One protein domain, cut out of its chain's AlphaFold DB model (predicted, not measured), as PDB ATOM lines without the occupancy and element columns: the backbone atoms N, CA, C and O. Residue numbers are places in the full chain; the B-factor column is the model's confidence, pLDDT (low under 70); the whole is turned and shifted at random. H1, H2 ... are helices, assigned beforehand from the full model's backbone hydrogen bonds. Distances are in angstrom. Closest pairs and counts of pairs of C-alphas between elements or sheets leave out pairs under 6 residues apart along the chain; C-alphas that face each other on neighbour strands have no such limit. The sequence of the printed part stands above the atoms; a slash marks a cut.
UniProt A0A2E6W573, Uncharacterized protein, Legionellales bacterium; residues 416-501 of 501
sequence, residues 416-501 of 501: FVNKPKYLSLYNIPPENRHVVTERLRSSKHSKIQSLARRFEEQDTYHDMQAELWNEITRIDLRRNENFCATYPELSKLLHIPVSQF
ATOM      1  N   PHE A 416      14.235 112.905  81.068       91.12
ATOM      2  CA  PHE A 416      12.970 112.335  80.594       91.12
ATOM      3  C   PHE A 416      13.117 110.845  80.315       91.12
ATOM      4  O   PHE A 416      14.089 110.420  79.685       91.12
ATOM      5  N   VAL A 417      12.132 110.049  80.733       91.94
ATOM      6  CA  VAL A 417      12.077 108.636  80.344       91.94
ATOM      7  C   VAL A 417      11.613 108.530  78.890       91.94
ATOM      8  O   VAL A 417      10.453 108.785  78.559       91.94
ATOM      9  N   ASN A 418      12.536 108.120  78.020       84.12
ATOM     10  CA  ASN A 418      12.255 107.787  76.619       84.12
ATOM     11  C   ASN A 418      12.022 106.283  76.418       84.12
ATOM     12  O   ASN A 418      11.236 105.872  75.563       84.12
ATOM     13  N   LYS A 419      12.723 105.453  77.199       87.00
ATOM     14  CA  LYS A 419      12.600 103.995  77.206       87.00
ATOM     15  C   LYS A 419      12.623 103.496  78.663       87.00
ATOM     16  O   LYS A 419      13.432 104.007  79.433       87.00
ATOM     17  N   PRO A 420      11.795 102.501  79.021       91.31
ATOM     18  CA  PRO A 420      10.759 101.901  78.182       91.31
ATOM     19  C   PRO A 420       9.606 102.880  77.905       91.31
ATOM     20  O   PRO A 420       9.255 103.711  78.738       91.31
ATOM     21  N   LYS A 421       9.021 102.784  76.706       91.56
ATOM     22  CA  LYS A 421       7.997 103.722  76.221       91.56
ATOM     23  C   LYS A 421       6.739 103.743  77.099       91.56
ATOM     24  O   LYS A 421       6.136 104.799  77.241       91.56
ATOM     25  N   TYR A 422       6.404 102.626  77.749       94.00
ATOM     26  CA  TYR A 422       5.256 102.545  78.652       94.00
ATOM     27  C   TYR A 422       5.394 103.410  79.918       94.00
ATOM     28  O   TYR A 422       4.372 103.749  80.499       94.00
ATOM     29  N   LEU A 423       6.611 103.813  80.322       95.38
ATOM     30  CA  LEU A 423       6.856 104.763  81.427       95.38
ATOM     31  C   LEU A 423       7.027 106.212  80.952       95.38
ATOM     32  O   LEU A 423       7.130 107.131  81.766       95.38
ATOM     33  N   SER A 424       7.094 106.432  79.639       92.75
ATOM     34  CA  SER A 424       7.266 107.762  79.065       92.75
ATOM     35  C   SER A 424       6.006 108.605  79.240       92.75
ATOM     36  O   SER A 424       4.893 108.091  79.156       92.75
ATOM     37  N   LEU A 425       6.163 109.926  79.370       91.31
ATOM     38  CA  LEU A 425       5.038 110.875  79.384       91.31
ATOM     39  C   LEU A 425       4.120 110.726  78.168       91.31
ATOM     40  O   LEU A 425       2.924 110.986  78.242       91.31
ATOM     41  N   TYR A 426       4.675 110.270  77.049       88.50
ATOM     42  CA  TYR A 426       3.932 110.046  75.821       88.50
ATOM     43  C   TYR A 426       2.947 108.878  75.888       88.50
ATOM     44  O   TYR A 426       2.092 108.766  75.015       88.50
ATOM     45  N   ASN A 427       3.014 108.042  76.924       91.75
ATOM     46  CA  ASN A 427       2.017 107.012  77.183       91.75
ATOM     47  C   ASN A 427       0.816 107.534  77.996       91.75
ATOM     48  O   ASN A 427      -0.106 106.774  78.261       91.75
ATOM     49  N   ILE A 428       0.781 108.812  78.389       91.69
ATOM     50  CA  ILE A 428      -0.406 109.398  79.027       91.69
ATOM     51  C   ILE A 428      -1.539 109.495  77.986       91.69
ATOM     52  O   ILE A 428      -1.308 110.112  76.932       91.69
ATOM     53  N   PRO A 429      -2.736 108.928  78.268       90.62
ATOM     54  CA  PRO A 429      -3.867 108.942  77.343       90.62
ATOM     55  C   PRO A 429      -4.203 110.366  76.874       90.62
ATOM     56  O   PRO A 429      -4.269 111.271  77.719       90.62
ATOM     57  N   PRO A 430      -4.380 110.611  75.559       90.94
ATOM     58  CA  PRO A 430      -4.619 111.947  75.016       90.94
ATOM     59  C   PRO A 430      -5.762 112.700  75.699       90.94
ATOM     60  O   PRO A 430      -5.624 113.885  76.009       90.94
ATOM     61  N   GLU A 431      -6.852 112.002  76.009       90.69
ATOM     62  CA  GLU A 431      -8.025 112.520  76.707       90.69
ATOM     63  C   GLU A 431      -7.699 113.067  78.100       90.69
ATOM     64  O   GLU A 431      -8.363 113.996  78.542       90.69
ATOM     65  N   ASN A 432      -6.642 112.577  78.752       92.38
ATOM     66  CA  ASN A 432      -6.258 112.967  80.109       92.38
ATOM     67  C   ASN A 432      -5.077 113.949  80.145       92.38
ATOM     68  O   ASN A 432      -4.744 114.476  81.209       92.38
ATOM     69  N   ARG A 433      -4.463 114.267  78.996       91.81
ATOM     70  CA  ARG A 433      -3.333 115.214  78.924       91.81
ATOM     71  C   ARG A 433      -3.692 116.607  79.431       91.81
ATOM     72  O   ARG A 433      -2.831 117.262  80.004       91.81
ATOM     73  N   HIS A 434      -4.946 117.036  79.273       92.94
ATOM     74  CA  HIS A 434      -5.412 118.336  79.765       92.94
ATOM     75  C   HIS A 434      -5.284 118.471  81.293       92.94
ATOM     76  O   HIS A 434      -4.914 119.534  81.781       92.94
ATOM     77  N   VAL A 435      -5.512 117.385  82.043       94.62
ATOM     78  CA  VAL A 435      -5.349 117.364  83.507       94.62
ATOM     79  C   VAL A 435      -3.883 117.583  83.880       94.62
ATOM     80  O   VAL A 435      -3.561 118.362  84.776       94.62
ATOM     81  N   VAL A 436      -2.977 116.920  83.155       95.00
ATOM     82  CA  VAL A 436      -1.531 117.035  83.379       95.00
ATOM     83  C   VAL A 436      -1.032 118.428  82.999       95.00
ATOM     84  O   VAL A 436      -0.288 119.039  83.762       95.00
ATOM     85  N   THR A 437      -1.448 118.972  81.852       95.06
ATOM     86  CA  THR A 437      -1.020 120.312  81.423       95.06
ATOM     87  C   THR A 437      -1.564 121.406  82.333       95.06
ATOM     88  O   THR A 437      -0.823 122.339  82.637       95.06
ATOM     89  N   GLU A 438      -2.801 121.292  82.824       95.94
ATOM     90  CA  GLU A 438      -3.354 122.218  83.817       95.94
ATOM     91  C   GLU A 438      -2.550 122.177  85.122       95.94
ATOM     92  O   GLU A 438      -2.125 123.229  85.609       95.94
ATOM     93  N   ARG A 439      -2.236 120.975  85.633       96.19
ATOM     94  CA  ARG A 439      -1.376 120.806  86.814       96.19
ATOM     95  C   ARG A 439      -0.018 121.479  86.612       96.19
ATOM     96  O   ARG A 439       0.371 122.306  87.433       96.19
ATOM     97  N   LEU A 440       0.668 121.184  85.507       96.62
ATOM     98  CA  LEU A 440       1.985 121.752  85.201       96.62
ATOM     99  C   LEU A 440       1.936 123.283  85.089       96.62
ATOM    100  O   LEU A 440       2.781 123.965  85.664       96.62
ATOM    101  N   ARG A 441       0.928 123.839  84.405       96.69
ATOM    102  CA  ARG A 441       0.746 125.295  84.256       96.69
ATOM    103  C   ARG A 441       0.391 125.990  85.571       96.69
ATOM    104  O   ARG A 441       0.717 127.161  85.728       96.69
ATOM    105  N   SER A 442      -0.256 125.285  86.500       97.25
ATOM    106  CA  SER A 442      -0.594 125.812  87.830       97.25
ATOM    107  C   SER A 442       0.596 125.872  88.795       97.25
ATOM    108  O   SER A 442       0.507 126.538  89.827       97.25
ATOM    109  N   SER A 443       1.707 125.200  88.465       97.94
ATOM    110  CA  SER A 443       2.928 125.218  89.272       97.94
ATOM    111  C   SER A 443       3.462 126.640  89.438       97.94
ATOM    112  O   SER A 443       3.392 127.460  88.521       97.94
ATOM    113  N   LYS A 444       4.078 126.930  90.585       96.75
ATOM    114  CA  LYS A 444       4.818 128.187  90.798       96.75
ATOM    115  C   LYS A 444       6.194 128.197  90.112       96.75
ATOM    116  O   LYS A 444       6.811 129.254  89.998       96.75
ATOM    117  N   HIS A 445       6.676 127.040  89.656       97.12
ATOM    118  CA  HIS A 445       8.001 126.864  89.066       97.12
ATOM    119  C   HIS A 445       7.941 126.972  87.544       97.12
ATOM    120  O   HIS A 445       7.382 126.110  86.866       97.12
ATOM    121  N   SER A 446       8.582 127.993  86.973       94.75
ATOM    122  CA  SER A 446       8.548 128.251  85.522       94.75
ATOM    123  C   SER A 446       9.076 127.084  84.677       94.75
ATOM    124  O   SER A 446       8.533 126.790  83.609       94.75
ATOM    125  N   LYS A 447      10.096 126.359  85.161       93.31
ATOM    126  CA  LYS A 447      10.603 125.159  84.480       93.31
ATOM    127  C   LYS A 447       9.560 124.032  84.458       93.31
ATOM    128  O   LYS A 447       9.468 123.356  83.437       93.31
ATOM    129  N   ILE A 448       8.748 123.865  85.510       96.44
ATOM    130  CA  ILE A 448       7.638 122.893  85.534       96.44
ATOM    131  C   ILE A 448       6.528 123.337  84.576       96.44
ATOM    132  O   ILE A 448       6.098 122.539  83.749       96.44
ATOM    133  N   GLN A 449       6.131 124.615  84.602       95.88
ATOM    134  CA  GLN A 449       5.129 125.158  83.672       95.88
ATOM    135  C   GLN A 449       5.492 124.876  82.212       95.88
ATOM    136  O   GLN A 449       4.642 124.485  81.411       95.88
ATOM    137  N   SER A 450       6.778 125.011  81.873       91.88
ATOM    138  CA  SER A 450       7.263 124.778  80.513       91.88
ATOM    139  C   SER A 450       7.036 123.345  80.013       91.88
ATOM    140  O   SER A 450       6.958 123.153  78.795       91.88
ATOM    141  N   LEU A 451       6.907 122.356  80.918       91.75
ATOM    142  CA  LEU A 451       6.687 120.934  80.597       91.75
ATOM    143  C   LEU A 451       5.354 120.699  79.890       91.75
ATOM    144  O   LEU A 451       5.251 119.738  79.130       91.75
ATOM    145  N   ALA A 452       4.369 121.587  80.063       91.38
ATOM    146  CA  ALA A 452       3.073 121.478  79.394       91.38
ATOM    147  C   ALA A 452       3.202 121.436  77.857       91.38
ATOM    148  O   ALA A 452       2.490 120.673  77.204       91.38
ATOM    149  N   ARG A 453       4.193 122.146  77.288       87.56
ATOM    150  CA  ARG A 453       4.457 122.191  75.835       87.56
ATOM    151  C   ARG A 453       4.673 120.812  75.207       87.56
ATOM    152  O   ARG A 453       4.276 120.589  74.068       87.56
ATOM    153  N   ARG A 454       5.202 119.844  75.970       85.25
ATOM    154  CA  ARG A 454       5.406 118.461  75.497       85.25
ATOM    155  C   ARG A 454       4.127 117.764  75.052       85.25
ATOM    156  O   ARG A 454       4.197 116.875  74.212       85.25
ATOM    157  N   PHE A 455       2.993 118.121  75.643       83.25
ATOM    158  CA  PHE A 455       1.702 117.520  75.318       83.25
ATOM    159  C   PHE A 455       0.967 118.271  74.205       83.25
ATOM    160  O   PHE A 455       0.046 117.716  73.612       83.25
ATOM    161  N   GLU A 456       1.360 119.517  73.941       77.75
ATOM    162  CA  GLU A 456       0.685 120.439  73.021       77.75
ATOM    163  C   GLU A 456       1.296 120.400  71.616       77.75
ATOM    164  O   GLU A 456       0.588 120.570  70.628       77.75
ATOM    165  N   GLU A 457       2.607 120.168  71.526       68.06
ATOM    166  CA  GLU A 457       3.377 120.359  70.293       68.06
ATOM    167  C   GLU A 457       3.575 119.067  69.475       68.06
ATOM    168  O   GLU A 457       4.005 119.142  68.323       68.06
ATOM    169  N   GLN A 458       3.255 117.881  70.018       62.62
ATOM    170  CA  GLN A 458       3.423 116.598  69.316       62.62
ATOM    171  C   GLN A 458       2.341 115.559  69.663       62.62
ATOM    172  O   GLN A 458       2.089 115.270  70.836       62.62
ATOM    173  N   ASP A 459       1.760 114.915  68.640       66.44
ATOM    174  CA  ASP A 459       0.994 113.675  68.829       66.44
ATOM    175  C   ASP A 459       1.922 112.462  68.758       66.44
ATOM    176  O   ASP A 459       2.212 111.893  67.706       66.44
ATOM    177  N   THR A 460       2.453 112.114  69.919       70.44
ATOM    178  CA  THR A 460       3.379 111.005  70.126       70.44
ATOM    179  C   THR A 460       2.746 109.927  70.993       70.44
ATOM    180  O   THR A 460       3.468 109.224  71.688       70.44
ATOM    181  N   TYR A 461       1.415 109.782  71.025       82.69
ATOM    182  CA  TYR A 461       0.797 108.720  71.830       82.69
ATOM    183  C   TYR A 461       1.203 107.325  71.327       82.69
ATOM    184  O   TYR A 461       1.179 107.059  70.129       82.69
ATOM    185  N   HIS A 462       1.615 106.442  72.242       76.31
ATOM    186  CA  HIS A 462       2.115 105.099  71.902       76.31
ATOM    187  C   HIS A 462       1.144 103.958  72.233       76.31
ATOM    188  O   HIS A 462       1.444 102.828  71.869       76.31
ATOM    189  N   ASP A 463       0.045 104.252  72.932       88.44
ATOM    190  CA  ASP A 463      -0.895 103.285  73.516       88.44
ATOM    191  C   ASP A 463      -0.243 102.018  74.088       88.44
ATOM    192  O   ASP A 463      -0.307 100.935  73.516       88.44
ATOM    193  N   MET A 464       0.418 102.171  75.234       92.88
ATOM    194  CA  MET A 464       1.073 101.084  75.967       92.88
ATOM    195  C   MET A 464       0.495 100.932  77.377       92.88
ATOM    196  O   MET A 464       1.223 100.702  78.349       92.88
ATOM    197  N   GLN A 465      -0.815 101.152  77.526       91.19
ATOM    198  CA  GLN A 465      -1.500 101.049  78.820       91.19
ATOM    199  C   GLN A 465      -1.490  99.614  79.355       91.19
ATOM    200  O   GLN A 465      -1.280  99.403  80.549       91.19
ATOM    201  N   ALA A 466      -1.640  98.620  78.474       92.19
ATOM    202  CA  ALA A 466      -1.584  97.213  78.859       92.19
ATOM    203  C   ALA A 466      -0.193  96.827  79.389       92.19
ATOM    204  O   ALA A 466      -0.083  96.189  80.433       92.19
ATOM    205  N   GLU A 467       0.877  97.238  78.710       94.81
ATOM    206  CA  GLU A 467       2.259  97.002  79.132       94.81
ATOM    207  C   GLU A 467       2.580  97.727  80.436       94.81
ATOM    208  O   GLU A 467       3.173  97.123  81.329       94.81
ATOM    209  N   LEU A 468       2.159  98.991  80.564       94.56
ATOM    210  CA  LEU A 468       2.308  99.754  81.801       94.56
ATOM    211  C   LEU A 468       1.630  99.032  82.970       94.56
ATOM    212  O   LEU A 468       2.247  98.845  84.018       94.56
ATOM    213  N   TRP A 469       0.383  98.597  82.783       92.38
ATOM    214  CA  TRP A 469      -0.376  97.906  83.819       92.38
ATOM    215  C   TRP A 469       0.235  96.559  84.198       92.38
ATOM    216  O   TRP A 469       0.392  96.262  85.385       92.38
ATOM    217  N   ASN A 470       0.619  95.762  83.201       93.94
ATOM    218  CA  ASN A 470       1.273  94.479  83.424       93.94
ATOM    219  C   ASN A 470       2.572  94.661  84.211       93.94
ATOM    220  O   ASN A 470       2.838  93.895  85.135       93.94
ATOM    221  N   GLU A 471       3.354  95.691  83.886       94.94
ATOM    222  CA  GLU A 471       4.608  95.973  84.573       94.94
ATOM    223  C   GLU A 471       4.387  96.461  86.011       94.94
ATOM    224  O   GLU A 471       5.018  95.941  86.932       94.94
ATOM    225  N   ILE A 472       3.455  97.395  86.229       95.50
ATOM    226  CA  ILE A 472       3.075  97.853  87.574       95.50
ATOM    227  C   ILE A 472       2.637  96.664  88.428       95.50
ATOM    228  O   ILE A 472       3.206  96.440  89.494       95.50
ATOM    229  N   THR A 473       1.696  95.859  87.927       94.19
ATOM    230  CA  THR A 473       1.149  94.693  88.636       94.19
ATOM    231  C   THR A 473       2.242  93.678  88.954       94.19
ATOM    232  O   THR A 473       2.333  93.181  90.077       94.19
ATOM    233  N   ARG A 474       3.115  93.387  87.981       94.56
ATOM    234  CA  ARG A 474       4.234  92.452  88.146       94.56
ATOM    235  C   ARG A 474       5.156  92.884  89.282       94.56
ATOM    236  O   ARG A 474       5.530  92.044  90.100       94.56
ATOM    237  N   ILE A 475       5.540  94.158  89.330       95.94
ATOM    238  CA  ILE A 475       6.463  94.659  90.354       95.94
ATOM    239  C   ILE A 475       5.772  94.822  91.711       95.94
ATOM    240  O   ILE A 475       6.360  94.437  92.722       95.94
ATOM    241  N   ASP A 476       4.524  95.290  91.741       96.06
ATOM    242  CA  ASP A 476       3.714  95.399  92.961       96.06
ATOM    243  C   ASP A 476       3.578  94.039  93.657       96.06
ATOM    244  O   ASP A 476       3.864  93.925  94.850       96.06
ATOM    245  N   LEU A 477       3.281  92.977  92.898       94.69
ATOM    246  CA  LEU A 477       3.234  91.604  93.416       94.69
ATOM    247  C   LEU A 477       4.590  91.124  93.952       94.69
ATOM    248  O   LEU A 477       4.643  90.459  94.986       94.69
ATOM    249  N   ARG A 478       5.700  91.450  93.275       95.00
ATOM    250  CA  ARG A 478       7.052  91.055  93.720       95.00
ATOM    251  C   ARG A 478       7.469  91.751  95.016       95.00
ATOM    252  O   ARG A 478       8.243  91.179  95.783       95.00
ATOM    253  N   ARG A 479       6.994  92.976  95.242       95.06
ATOM    254  CA  ARG A 479       7.432  93.840  96.350       95.06
ATOM    255  C   ARG A 479       6.400  94.010  97.458       95.06
ATOM    256  O   ARG A 479       6.732  94.614  98.471       95.06
ATOM    257  N   ASN A 480       5.207  93.433  97.297       94.88
ATOM    258  CA  ASN A 480       4.064  93.643  98.184       94.88
ATOM    259  C   ASN A 480       3.733  95.142  98.327       94.88
ATOM    260  O   ASN A 480       3.587  95.667  99.431       94.88
ATOM    261  N   GLU A 481       3.676  95.827  97.186       95.69
ATOM    262  CA  GLU A 481       3.369  97.255  97.060       95.69
ATOM    263  C   GLU A 481       2.011  97.444  96.373       95.69
ATOM    264  O   GLU A 481       1.458  96.502  95.810       95.69
ATOM    265  N   ASN A 482       1.457  98.659  96.427       94.69
ATOM    266  CA  ASN A 482       0.180  98.972  95.790       94.69
ATOM    267  C   ASN A 482       0.225 100.356  95.132       94.69
ATOM    268  O   ASN A 482       0.258 101.395  95.803       94.69
ATOM    269  N   PHE A 483       0.201 100.360  93.801       95.56
ATOM    270  CA  PHE A 483       0.195 101.563  92.983       95.56
ATOM    271  C   PHE A 483      -0.991 102.475  93.289       95.56
ATOM    272  O   PHE A 483      -0.808 103.669  93.494       95.56
ATOM    273  N   CYS A 484      -2.204 101.926  93.349       93.88
ATOM    274  CA  CYS A 484      -3.428 102.699  93.555       93.88
ATOM    275  C   CYS A 484      -3.476 103.357  94.942       93.88
ATOM    276  O   CYS A 484      -4.038 104.443  95.076       93.88
ATOM    277  N   ALA A 485      -2.868 102.726  95.952       94.19
ATOM    278  CA  ALA A 485      -2.715 103.304  97.284       94.19
ATOM    279  C   ALA A 485      -1.698 104.458  97.293       94.19
ATOM    280  O   ALA A 485      -1.972 105.502  97.873       94.19
ATOM    281  N   THR A 486      -0.566 104.287  96.603       95.94
ATOM    282  CA  THR A 486       0.519 105.286  96.543       95.94
ATOM    283  C   THR A 486       0.171 106.472  95.626       95.94
ATOM    284  O   THR A 486       0.585 107.609  95.851       95.94
ATOM    285  N   TYR A 487      -0.603 106.211  94.570       95.56
ATOM    286  CA  TYR A 487      -0.915 107.153  93.498       95.56
ATOM    287  C   TYR A 487      -2.416 107.183  93.151       95.56
ATOM    288  O   TYR A 487      -2.803 106.875  92.019       95.56
ATOM    289  N   PRO A 488      -3.298 107.597  94.078       92.25
ATOM    290  CA  PRO A 488      -4.745 107.542  93.865       92.25
ATOM    291  C   PRO A 488      -5.240 108.452  92.727       92.25
ATOM    292  O   PRO A 488      -6.181 108.096  92.016       92.25
ATOM    293  N   GLU A 489      -4.625 109.624  92.532       92.38
ATOM    294  CA  GLU A 489      -4.969 110.548  91.438       92.38
ATOM    295  C   GLU A 489      -4.475 110.017  90.086       92.38
ATOM    296  O   GLU A 489      -5.240 109.944  89.124       92.38
ATOM    297  N   LEU A 490      -3.218 109.571  90.033       92.62
ATOM    298  CA  LEU A 490      -2.608 109.051  88.809       92.62
ATOM    299  C   LEU A 490      -3.257 107.731  88.358       92.62
ATOM    300  O   LEU A 490      -3.412 107.506  87.165       92.62
ATOM    301  N   SER A 491      -3.692 106.883  89.296       91.50
ATOM    302  CA  SER A 491      -4.441 105.653  89.004       91.50
ATOM    303  C   SER A 491      -5.711 105.933  88.197       91.50
ATOM    304  O   SER A 491      -5.947 105.298  87.167       91.50
ATOM    305  N   LYS A 492      -6.476 106.960  88.590       90.19
ATOM    306  CA  LYS A 492      -7.658 107.408  87.837       90.19
ATOM    307  C   LYS A 492      -7.275 107.976  86.472       90.19
ATOM    308  O   LYS A 492      -7.935 107.663  85.486       90.19
ATOM    309  N   LEU A 493      -6.208 108.776  86.428       91.06
ATOM    310  CA  LEU A 493      -5.702 109.424  85.214       91.06
ATOM    311  C   LEU A 493      -5.219 108.421  84.155       91.06
ATOM    312  O   LEU A 493      -5.294 108.695  82.964       91.06
ATOM    313  N   LEU A 494      -4.724 107.260  84.571       89.38
ATOM    314  CA  LEU A 494      -4.214 106.222  83.672       89.38
ATOM    315  C   LEU A 494      -5.220 105.087  83.437       89.38
ATOM    316  O   LEU A 494      -4.864 104.078  82.845       89.38
ATOM    317  N   HIS A 495      -6.463 105.216  83.917       85.12
ATOM    318  CA  HIS A 495      -7.476 104.156  83.835       85.12
ATOM    319  C   HIS A 495      -7.000 102.806  84.397       85.12
ATOM    320  O   HIS A 495      -7.383 101.740  83.911       85.12
ATOM    321  N   ILE A 496      -6.178 102.849  85.448       78.88
ATOM    322  CA  ILE A 496      -5.648 101.645  86.082       78.88
ATOM    323  C   ILE A 496      -6.807 100.906  86.776       78.88
ATOM    324  O   ILE A 496      -7.493 101.506  87.613       78.88
ATOM    325  N   PRO A 497      -7.061  99.618  86.471       70.69
ATOM    326  CA  PRO A 497      -8.131  98.864  87.108       70.69
ATOM    327  C   PRO A 497      -7.911  98.781  88.622       70.69
ATOM    328  O   PRO A 497      -6.916  98.240  89.092       70.69
ATOM    329  N   VAL A 498      -8.874  99.275  89.404       62.44
ATOM    330  CA  VAL A 498      -8.833  99.202  90.880       62.44
ATOM    331  C   VAL A 498      -8.922  97.746  91.372       62.44
ATOM    332  O   VAL A 498      -8.533  97.430  92.491       62.44
ATOM    333  N   SER A 499      -9.420  96.834  90.536       52.09
ATOM    334  CA  SER A 499      -9.681  95.444  90.898       52.09
ATOM    335  C   SER A 499      -8.496  94.525  90.588       52.09
ATOM    336  O   SER A 499      -8.529  93.859  89.554       52.09
ATOM    337  N   GLN A 500      -7.491  94.468  91.473       47.88
ATOM    338  CA  GLN A 500      -6.698  93.247  91.743       47.88
ATOM    339  C   GLN A 500      -5.657  93.378  92.878       47.88
ATOM    340  O   GLN A 500      -4.605  92.754  92.801       47.88
ATOM    341  N   PHE A 501      -5.947  94.122  93.952       49.47
ATOM    342  CA  PHE A 501      -5.150  94.066  95.187       49.47
ATOM    343  C   PHE A 501      -6.027  94.153  96.430       49.47
ATOM    344  O   PHE A 501      -6.831  95.112  96.507       49.47
TER     345      PHE A 501
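This is residues 416 to 501 of the 501 residues of an uncharacterized protein of Legionellales bacterium (UniProt A0A2E6W573). Two helical lobes make the long axis: the hairpin of H1 and H2 at one end, and at the other H3, from whose end the short H4 and H5 fold back toward H1. The 86 printed residues hold five named helices, H1 to H5, and no named strand; the class is all helix. The whole is only just compact, close to loose, with radius of gyration of the C-alphas 13.9 A and spans 37 by 25 by 21 A.

H1, residues 430 to 442, and H2, residues 446 to 456, touch as a helical hairpin, opposite ways at a shallow tilt of 18 degrees; the closest C-alphas, Arg 441 and Gln 449, are 4.4 A apart. H3, residues 465 to 479, is apart from both. Every O i to N i+4 pair is within hydrogen-bond range in H3, 6 of 9 in H1 and 1 of 7 in H2, where 7 of 8 O i to N i+3 pairs are. H4, residues 483 to 486, and H5, residues 488 to 493, only just touch, with 3 pairs of C-alphas within 8 A, and only at the corner.

H1 begins at C-alpha 430 (-4.619, 111.947, 75.016); H5 ends at C-alpha 493 (-5.702, 109.424, 85.214). H3 is 21.0 A long.

The printed part has no cut. pLDDT is under 70 at residues 457 to 459 and 498 to 501.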